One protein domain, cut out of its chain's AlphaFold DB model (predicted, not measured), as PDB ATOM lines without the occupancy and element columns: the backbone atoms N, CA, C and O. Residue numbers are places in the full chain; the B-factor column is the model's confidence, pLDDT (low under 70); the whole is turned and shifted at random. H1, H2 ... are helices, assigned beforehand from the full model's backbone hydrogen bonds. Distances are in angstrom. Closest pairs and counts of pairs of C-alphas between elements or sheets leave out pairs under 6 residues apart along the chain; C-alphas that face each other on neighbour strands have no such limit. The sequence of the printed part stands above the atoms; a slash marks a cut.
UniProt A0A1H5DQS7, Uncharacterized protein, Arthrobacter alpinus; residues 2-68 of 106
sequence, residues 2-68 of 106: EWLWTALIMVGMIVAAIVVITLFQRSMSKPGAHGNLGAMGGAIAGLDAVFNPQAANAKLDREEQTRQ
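AT A GLANCE: This is residues 2 to 68 of the 106 residues of an uncharacterized protein of Arthrobacter alpinus (UniProt A0A1H5DQS7). Three helices follow one another in an open, flat zigzag: the long H1 runs in, the chain turns tightly into H2, which folds back, and a second tight turn sends H3 back again, so that each two successive helices make a V. There is no common core; residues 2 to 23 of H1 stick out as a long free arm at one end, and residues 60 to 68 stick out at the other. The printed part has 67 residues, with three named helices in the order H1, H2, H3 and no named strand, and its class is all helix. The whole is extended, with a radius of gyration of the C-alphas of 17.5 A and spans of 58 by 33 by 11 A.

HOW THE PARTS SIT: Start with H1, residues 2 to 28, and go on to H2, residues 34 to 51: the two are close but not clearly touching, and their closest C-alphas, those of Ser 27 and Asn 36, are 7.7 A apart. Their lines stand at a steep tilt of 57 degrees, and they run opposite ways. Look next at H3, residues 53 to 67, which touches H2; the closest C-alphas of the two, those of Ala 49 and Ala 56, are 5.4 A apart. H2 touches H3 with residues 45 to 49 alone, and H3 touches H2 with residues 55 to 56 alone. H2 and H3 form a helical hairpin, opposite ways at a tilt of 38 degrees, only just steep. H1 and H3 are apart. On the backbone you will find each O i to N i+4 pair of H1 and H3 within hydrogen-bond range, and 13 of 14 such pairs in H2.

IN THESE COORDINATES: Find C-alpha 2 at (46.591, 29.341, -22.869); from there H1 runs 39.6 A to C-alpha 28 at (28.488, 50.695, 5.110). H2 then goes from His 34 to Phe 51 over 25.0 A, with a kink of 32 degrees near residue 41. H3 goes from Pro 53 over 21.7 A to Arg 67, whose C-alpha is at (4.550, 51.433, 7.338).

THE WHOLE: The two C-alphas farthest apart, those of Glu 2 and Gln 68, are 59.5 A apart. Without the stretches that stand free, residues 2 to 23 and 60 to 68, the body of 36 residues spans 33 by 15 by 12 A. The printed part has no cut, and the links H1 to H2 and H2 to H3 are both tight. In the B-factor column the mean pLDDT of the printed part is 71.4; residues 27 to 49 and 52 to 68 are under 70, while H1 has a mean of 87.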
ATOM      1  N   GLU A   2      47.987  29.141 -23.306       80.31
ATOM      2  CA  GLU A   2      46.591  29.341 -22.869       80.31
ATOM      3  C   GLU A   2      46.439  29.409 -21.345       80.31
ATOM      4  O   GLU A   2      45.645  30.186 -20.826       80.31
ATOM      5  N   TRP A   3      47.273  28.669 -20.615       92.44
ATOM      6  CA  TRP A   3      47.268  28.654 -19.151       92.44
ATOM      7  C   TRP A   3      47.523  30.038 -18.531       92.44
ATOM      8  O   TRP A   3      47.005  30.330 -17.457       92.44
ATOM      9  N   LEU A   4      48.284  30.902 -19.214       93.69
ATOM     10  CA  LEU A   4      48.599  32.252 -18.747       93.69
ATOM     11  C   LEU A   4      47.365  33.162 -18.796       93.69
ATOM     12  O   LEU A   4      47.123  33.926 -17.866       93.69
ATOM     13  N   TRP A   5      46.547  33.027 -19.841       92.50
ATOM     14  CA  TRP A   5      45.267  33.726 -19.950       92.50
ATOM     15  C   TRP A   5      44.275  33.254 -18.895       92.50
ATOM     16  O   TRP A   5      43.663  34.080 -18.221       92.50
ATOM     17  N   THR A   6      44.171  31.940 -18.687       92.62
ATOM     18  CA  THR A   6      43.321  31.375 -17.631       92.62
ATOM     19  C   THR A   6      43.745  31.876 -16.251       92.62
ATOM     20  O   THR A   6      42.899  32.305 -15.469       92.62
ATOM     21  N   ALA A   7      45.049  31.891 -15.965       93.06
ATOM     22  CA  ALA A   7      45.581  32.404 -14.707       93.06
ATOM     23  C   ALA A   7      45.274  33.899 -14.519       93.06
ATOM     24  O   ALA A   7      44.821  34.299 -13.449       93.06
ATOM     25  N   LEU A   8      45.445  34.720 -15.561       94.69
ATOM     26  CA  LEU A   8      45.126  36.149 -15.512       94.69
ATOM     27  C   LEU A   8      43.639  36.414 -15.271       94.69
ATOM     28  O   LEU A   8      43.303  37.279 -14.465       94.69
ATOM     29  N   ILE A   9      42.749  35.661 -15.921       94.75
ATOM     30  CA  ILE A   9      41.301  35.781 -15.710       94.75
ATOM     31  C   ILE A   9      40.944  35.394 -14.275       94.75
ATOM     32  O   ILE A   9      40.194  36.108 -13.610       94.75
ATOM     33  N   MET A  10      41.506  34.296 -13.768       94.25
ATOM     34  CA  MET A  10      41.225  33.818 -12.416       94.25
ATOM     35  C   MET A  10      41.686  34.828 -11.358       94.25
ATOM     36  O   MET A  10      40.930  35.167 -10.447       94.25
ATOM     37  N   VAL A  11      42.890  35.382 -11.522       95.25
ATOM     38  CA  VAL A  11      43.411  36.451 -10.659       95.25
ATOM     39  C   VAL A  11      42.563  37.718 -10.788       95.25
ATOM     40  O   VAL A  11      42.214  38.321  -9.776       95.25
ATOM     41  N   GLY A  12      42.161  38.092 -12.004       95.69
ATOM     42  CA  GLY A  12      41.290  39.239 -12.254       95.69
ATOM     43  C   GLY A  12      39.945  39.132 -11.534       95.69
ATOM     44  O   GLY A  12      39.507  40.095 -10.908       95.69
ATOM     45  N   MET A  13      39.328  37.949 -11.538       94.88
ATOM     46  CA  MET A  13      38.074  37.687 -10.822       94.88
ATOM     47  C   MET A  13      38.237  37.805  -9.304       94.88
ATOM     48  O   MET A  13      37.384  38.389  -8.637       94.88
ATOM     49  N   ILE A  14      39.349  37.304  -8.756       94.88
ATOM     50  CA  ILE A  14      39.656  37.428  -7.324       94.88
ATOM     51  C   ILE A  14      39.824  38.903  -6.945       94.88
ATOM     52  O   ILE A  14      39.228  39.367  -5.973       94.88
ATOM     53  N   VAL A  15      40.583  39.666  -7.736       94.56
ATOM     54  CA  VAL A  15      40.787  41.103  -7.505       94.56
ATOM     55  C   VAL A  15      39.462  41.861  -7.595       94.56
ATOM     56  O   VAL A  15      39.163  42.670  -6.718       94.56
ATOM     57  N   ALA A  16      38.633  41.569  -8.600       92.75
ATOM     58  CA  ALA A  16      37.319  42.186  -8.749       92.75
ATOM     59  C   ALA A  16      36.418  41.917  -7.532       92.75
ATOM     60  O   ALA A  16      35.810  42.849  -7.003       92.75
ATOM     61  N   ALA A  17      36.385  40.677  -7.033       90.44
ATOM     62  CA  ALA A  17      35.624  40.324  -5.837       90.44
ATOM     63  C   ALA A  17      36.107  41.095  -4.597       90.44
ATOM     64  O   ALA A  17      35.293  41.660  -3.866       90.44
ATOM     65  N   ILE A  18      37.427  41.191  -4.392       92.38
ATOM     66  CA  ILE A  18      38.016  41.958  -3.283       92.38
ATOM     67  C   ILE A  18      37.630  43.436  -3.380       92.38
ATOM     68  O   ILE A  18      37.236  44.033  -2.375       92.38
ATOM     69  N   VAL A  19      37.696  44.034  -4.573       90.81
ATOM     70  CA  VAL A  19      37.322  45.439  -4.795       90.81
ATOM     71  C   VAL A  19      35.855  45.672  -4.444       90.81
ATOM     72  O   VAL A  19      35.556  46.606  -3.700       90.81
ATOM     73  N   VAL A  20      34.948  44.809  -4.908       86.75
ATOM     74  CA  VAL A  20      33.512  44.913  -4.599       86.75
ATOM     75  C   VAL A  20      33.268  44.825  -3.094       86.75
ATOM     76  O   VAL A  20      32.586  45.683  -2.538       86.75
ATOM     77  N   ILE A  21      33.873  43.848  -2.412       85.50
ATOM     78  CA  ILE A  21      33.741  43.682  -0.956       85.50
ATOM     79  C   ILE A  21      34.285  44.911  -0.217       85.50
ATOM     80  O   ILE A  21      33.644  45.418   0.702       85.50
ATOM     81  N   THR A  22      35.437  45.431  -0.636       85.06
ATOM     82  CA  THR A  22      36.064  46.602  -0.008       85.06
ATOM     83  C   THR A  22      35.207  47.855  -0.190       85.06
ATOM     84  O   THR A  22      35.003  48.619   0.756       85.06
ATOM     85  N   LEU A  23      34.658  48.063  -1.390       81.94
ATOM     86  CA  LEU A  23      33.733  49.161  -1.666       81.94
ATOM     87  C   LEU A  23      32.442  49.024  -0.858       81.94
ATOM     88  O   LEU A  23      31.946  50.022  -0.339       81.94
ATOM     89  N   PHE A  24      31.932  47.805  -0.698       71.81
ATOM     90  CA  PHE A  24      30.738  47.519   0.088       71.81
ATOM     91  C   PHE A  24      30.943  47.815   1.579       71.81
ATOM     92  O   PHE A  24      30.155  48.550   2.175       71.81
ATOM     93  N   GLN A  25      32.048  47.345   2.164       79.31
ATOM     94  CA  GLN A  25      32.410  47.646   3.555       79.31
ATOM     95  C   GLN A  25      32.630  49.150   3.775       79.31
ATOM     96  O   GLN A  25      32.144  49.718   4.752       79.31
ATOM     97  N   ARG A  26      33.310  49.825   2.837       74.44
ATOM     98  CA  ARG A  26      33.522  51.281   2.878       74.44
ATOM     99  C   ARG A  26      32.229  52.077   2.680       74.44
ATOM    100  O   ARG A  26      32.123  53.201   3.165       74.44
ATOM    101  N   SER A  27      31.268  51.527   1.946       64.00
ATOM    102  CA  SER A  27      29.936  52.105   1.820       64.00
ATOM    103  C   SER A  27      29.238  52.040   3.178       64.00
ATOM    104  O   SER A  27      28.845  53.074   3.697       64.00
ATOM    105  N   MET A  28      29.181  50.872   3.823       61.00
ATOM    106  CA  MET A  28      28.488  50.695   5.110       61.00
ATOM    107  C   MET A  28      29.033  51.534   6.272       61.00
ATOM    108  O   MET A  28      28.281  51.853   7.187       61.00
ATOM    109  N   SER A  29      30.310  51.922   6.251       63.75
ATOM    110  CA  SER A  29      30.903  52.748   7.310       63.75
ATOM    111  C   SER A  29      30.499  54.228   7.265       63.75
ATOM    112  O   SER A  29      30.863  54.983   8.166       63.75
ATOM    113  N   LYS A  30      29.732  54.667   6.254       59.28
ATOM    114  CA  LYS A  30      29.195  56.032   6.179       59.28
ATOM    115  C   LYS A  30      27.725  56.084   6.630       59.28
ATOM    116  O   LYS A  30      26.882  55.442   5.997       59.28
ATOM    117  N   PRO A  31      27.375  56.891   7.654       47.25
ATOM    118  CA  PRO A  31      25.985  57.110   8.045       47.25
ATOM    119  C   PRO A  31      25.260  57.832   6.896       47.25
ATOM    120  O   PRO A  31      25.524  58.997   6.620       47.25
ATOM    121  N   GLY A  32      24.420  57.102   6.155       53.09
ATOM    122  CA  GLY A  32      23.752  57.575   4.927       53.09
ATOM    123  C   GLY A  32      23.921  56.666   3.701       53.09
ATOM    124  O   GLY A  32      23.267  56.871   2.684       53.09
ATOM    125  N   ALA A  33      24.740  55.615   3.786       49.47
ATOM    126  CA  ALA A  33      25.041  54.723   2.662       49.47
ATOM    127  C   ALA A  33      23.952  53.699   2.282       49.47
ATOM    128  O   ALA A  33      24.163  52.859   1.403       49.47
ATOM    129  N   HIS A  34      22.772  53.785   2.894       52.69
ATOM    130  CA  HIS A  34      21.613  52.954   2.560       52.69
ATOM    131  C   HIS A  34      21.156  53.124   1.097       52.69
ATOM    132  O   HIS A  34      20.552  52.213   0.540       52.69
ATOM    133  N   GLY A  35      21.500  54.241   0.441       51.66
ATOM    134  CA  GLY A  35      21.137  54.490  -0.960       51.66
ATOM    135  C   GLY A  35      21.783  53.529  -1.966       51.66
ATOM    136  O   GLY A  35      21.131  53.120  -2.920       51.66
ATOM    137  N   ASN A  36      23.033  53.103  -1.738       49.22
ATOM    138  CA  ASN A  36      23.743  52.211  -2.672       49.22
ATOM    139  C   ASN A  36      23.488  50.719  -2.385       49.22
ATOM    140  O   ASN A  36      23.571  49.881  -3.283       49.22
ATOM    141  N   LEU A  37      23.103  50.391  -1.145       52.44
ATOM    142  CA  LEU A  37      22.562  49.077  -0.786       52.44
ATOM    143  C   LEU A  37      21.205  48.816  -1.446       52.44
ATOM    144  O   LEU A  37      20.901  47.664  -1.732       52.44
ATOM    145  N   GLY A  38      20.427  49.860  -1.747       51.75
ATOM    146  CA  GLY A  38      19.177  49.733  -2.501       51.75
ATOM    147  C   GLY A  38      19.385  49.236  -3.935       51.75
ATOM    148  O   GLY A  38      18.598  48.431  -4.418       51.75
ATOM    149  N   ALA A  39      20.474  49.637  -4.600       55.09
ATOM    150  CA  ALA A  39      20.761  49.218  -5.973       55.09
ATOM    151  C   ALA A  39      21.238  47.755  -6.057       55.09
ATOM    152  O   ALA A  39      20.714  46.979  -6.854       55.09
ATOM    153  N   MET A  40      22.186  47.343  -5.201       55.22
ATOM    154  CA  MET A  40      22.605  45.931  -5.126       55.22
ATOM    155  C   MET A  40      21.521  45.037  -4.515       55.22
ATOM    156  O   MET A  40      21.302  43.926  -4.992       55.22
ATOM    157  N   GLY A  41      20.818  45.524  -3.492       57.78
ATOM    158  CA  GLY A  41      19.677  44.846  -2.887       57.78
ATOM    159  C   GLY A  41      18.536  44.661  -3.880       57.78
ATOM    160  O   GLY A  41      17.968  43.581  -3.922       57.78
ATOM    161  N   GLY A  42      18.263  45.650  -4.735       59.78
ATOM    162  CA  GLY A  42      17.274  45.564  -5.812       59.78
ATOM    163  C   GLY A  42      17.666  44.583  -6.917       59.78
ATOM    164  O   GLY A  42      16.818  43.834  -7.388       59.78
ATOM    165  N   ALA A  43      18.949  44.517  -7.288       62.47
ATOM    166  CA  ALA A  43      19.432  43.539  -8.263       62.47
ATOM    167  C   ALA A  43      19.346  42.098  -7.727       62.47
ATOM    168  O   ALA A  43      18.862  41.210  -8.427       62.47
ATOM    169  N   ILE A  44      19.756  41.869  -6.474       63.97
ATOM    170  CA  ILE A  44      19.635  40.556  -5.822       63.97
ATOM    171  C   ILE A  44      18.163  40.215  -5.564       63.97
ATOM    172  O   ILE A  44      17.769  39.080  -5.793       63.97
ATOM    173  N   ALA A  45      17.335  41.177  -5.147       59.56
ATOM    174  CA  ALA A  45      15.907  40.969  -4.917       59.56
ATOM    175  C   ALA A  45      15.139  40.688  -6.212       59.56
ATOM    176  O   ALA A  45      14.246  39.852  -6.209       59.56
ATOM    177  N   GLY A  46      15.497  41.339  -7.322       62.81
ATOM    178  CA  GLY A  46      14.923  41.044  -8.632       62.81
ATOM    179  C   GLY A  46      15.272  39.633  -9.098       62.81
ATOM    180  O   GLY A  46      14.413  38.930  -9.615       62.81
ATOM    181  N   LEU A  47      16.507  39.190  -8.850       69.88
ATOM    182  CA  LEU A  47      16.954  37.834  -9.161       69.88
ATOM    183  C   LEU A  47      16.245  36.808  -8.252       69.88
ATOM    184  O   LEU A  47      15.661  35.852  -8.753       69.88
ATOM    185  N   ASP A  48      16.190  37.052  -6.940       62.69
ATOM    186  CA  ASP A  48      15.473  36.226  -5.952       62.69
ATOM    187  C   ASP A  48      13.964  36.142  -6.257       62.69
ATOM    188  O   ASP A  48      13.383  35.071  -6.156       62.69
ATOM    189  N   ALA A  49      13.328  37.213  -6.744       61.69
ATOM    190  CA  ALA A  49      11.916  37.203  -7.139       61.69
ATOM    191  C   ALA A  49      11.622  36.312  -8.361       61.69
ATOM    192  O   ALA A  49      10.527  35.756  -8.456       61.69
ATOM    193  N   VAL A  50      12.582  36.144  -9.281       70.00
ATOM    194  CA  VAL A  50      12.434  35.235 -10.433       70.00
ATOM    195  C   VAL A  50      12.529  33.770 -10.000       70.00
ATOM    196  O   VAL A  50      11.777  32.937 -10.501       70.00
ATOM    197  N   PHE A  51      13.428  33.445  -9.068       75.81
ATOM    198  CA  PHE A  51      13.631  32.064  -8.613       75.81
ATOM    199  C   PHE A  51      12.748  31.672  -7.419       75.81
ATOM    200  O   PHE A  51      12.485  30.486  -7.219       75.81
ATOM    201  N   ASN A  52      12.263  32.639  -6.640       67.12
ATOM    202  CA  ASN A  52      11.421  32.435  -5.467       67.12
ATOM    203  C   ASN A  52      10.418  33.596  -5.268       67.12
ATOM    204  O   ASN A  52      10.606  34.467  -4.410       67.12
ATOM    205  N   PRO A  53       9.297  33.595  -6.009       63.62
ATOM    206  CA  PRO A  53       8.314  34.677  -5.947       63.62
ATOM    207  C   PRO A  53       7.617  34.795  -4.581       63.62
ATOM    208  O   PRO A  53       7.164  35.875  -4.208       63.62
ATOM    209  N   GLN A  54       7.561  33.718  -3.790       64.38
ATOM    210  CA  GLN A  54       6.914  33.737  -2.472       64.38
ATOM    211  C   GLN A  54       7.728  34.519  -1.433       64.38
ATOM    212  O   GLN A  54       7.163  35.208  -0.584       64.38
ATOM    213  N   ALA A  55       9.060  34.469  -1.524       61.59
ATOM    214  CA  ALA A  55       9.938  35.250  -0.654       61.59
ATOM    215  C   ALA A  55       9.870  36.759  -0.952       61.59
ATOM    216  O   ALA A  55      10.071  37.572  -0.046       61.59
ATOM    217  N   ALA A  56       9.561  37.135  -2.197       59.66
ATOM    218  CA  ALA A  56       9.354  38.527  -2.588       59.66
ATOM    219  C   ALA A  56       8.066  39.108  -1.973       59.66
ATOM    220  O   ALA A  56       8.110  40.189  -1.388       59.66
ATOM    221  N   ASN A  57       6.957  38.360  -2.008       63.62
ATOM    222  CA  ASN A  57       5.684  38.788  -1.410       63.62
ATOM    223  C   ASN A  57       5.788  38.965   0.115       63.62
ATOM    224  O   ASN A  57       5.373  39.987   0.649       63.62
ATOM    225  N   ALA A  58       6.455  38.037   0.809       63.00
ATOM    226  CA  ALA A  58       6.639  38.125   2.261       63.00
ATOM    227  C   ALA A  58       7.455  39.359   2.708       63.00
ATOM    228  O   ALA A  58       7.301  39.843   3.831       63.00
ATOM    229  N   LYS A  59       8.344  39.875   1.849       62.56
ATOM    230  CA  LYS A  59       9.082  41.120   2.112       62.56
ATOM    231  C   LYS A  59       8.209  42.355   1.882       62.56
ATOM    232  O   LYS A  59       8.286  43.271   2.694       62.56
ATOM    233  N   LEU A  60       7.366  42.357   0.848       68.62
ATOM    234  CA  LEU A  60       6.397  43.433   0.602       68.62
ATOM    235  C   LEU A  60       5.405  43.562   1.762       68.62
ATOM    236  O   LEU A  60       5.252  44.653   2.309       68.62
ATOM    237  N   ASP A  61       4.857  42.443   2.240       64.44
ATOM    238  CA  ASP A  61       3.962  42.427   3.405       64.44
ATOM    239  C   ASP A  61       4.659  42.972   4.663       64.44
ATOM    240  O   ASP A  61       4.064  43.670   5.487       64.44
ATOM    241  N   ARG A  62       5.960  42.697   4.816       62.31
ATOM    242  CA  ARG A  62       6.771  43.220   5.922       62.31
ATOM    243  C   ARG A  62       7.027  44.723   5.798       62.31
ATOM    244  O   ARG A  62       7.038  45.426   6.813       62.31
ATOM    245  N   GLU A  63       7.243  45.231   4.590       64.88
ATOM    246  CA  GLU A  63       7.379  46.668   4.332       64.88
ATOM    247  C   GLU A  63       6.063  47.410   4.590       64.88
ATOM    248  O   GLU A  63       6.072  48.486   5.195       64.88
ATOM    249  N   GLU A  64       4.928  46.813   4.224       66.38
ATOM    250  CA  GLU A  64       3.596  47.331   4.540       66.38
ATOM    251  C   GLU A  64       3.342  47.362   6.050       66.38
ATOM    252  O   GLU A  64       2.916  48.390   6.578       66.38
ATOM    253  N   GLN A  65       3.688  46.293   6.772       64.75
ATOM    254  CA  GLN A  65       3.592  46.253   8.236       64.75
ATOM    255  C   GLN A  65       4.514  47.272   8.913       64.75
ATOM    256  O   GLN A  65       4.129  47.882   9.904       64.75
ATOM    257  N   THR A  66       5.704  47.524   8.362       61.66
ATOM    258  CA  THR A  66       6.616  48.558   8.888       61.66
ATOM    259  C   THR A  66       6.068  49.972   8.653       61.66
ATOM    260  O   THR A  66       6.360  50.890   9.420       61.66
ATOM    261  N   ARG A  67       5.252  50.166   7.607       60.34
ATOM    262  CA  ARG A  67       4.550  51.433   7.338       60.34
ATOM    263  C   ARG A  67       3.281  51.620   8.162       60.34
ATOM    264  O   ARG A  67       2.809  52.757   8.248       60.34
ATOM    265  N   GLN A  68       2.729  50.568   8.769       60.00
ATOM    266  CA  GLN A  68       1.642  50.729   9.730       60.00
ATOM    267  C   GLN A  68       2.196  51.497  10.933       60.00
ATOM    268  O   GLN A  68       3.001  50.992  11.713       60.00
TER     269      GLN A  68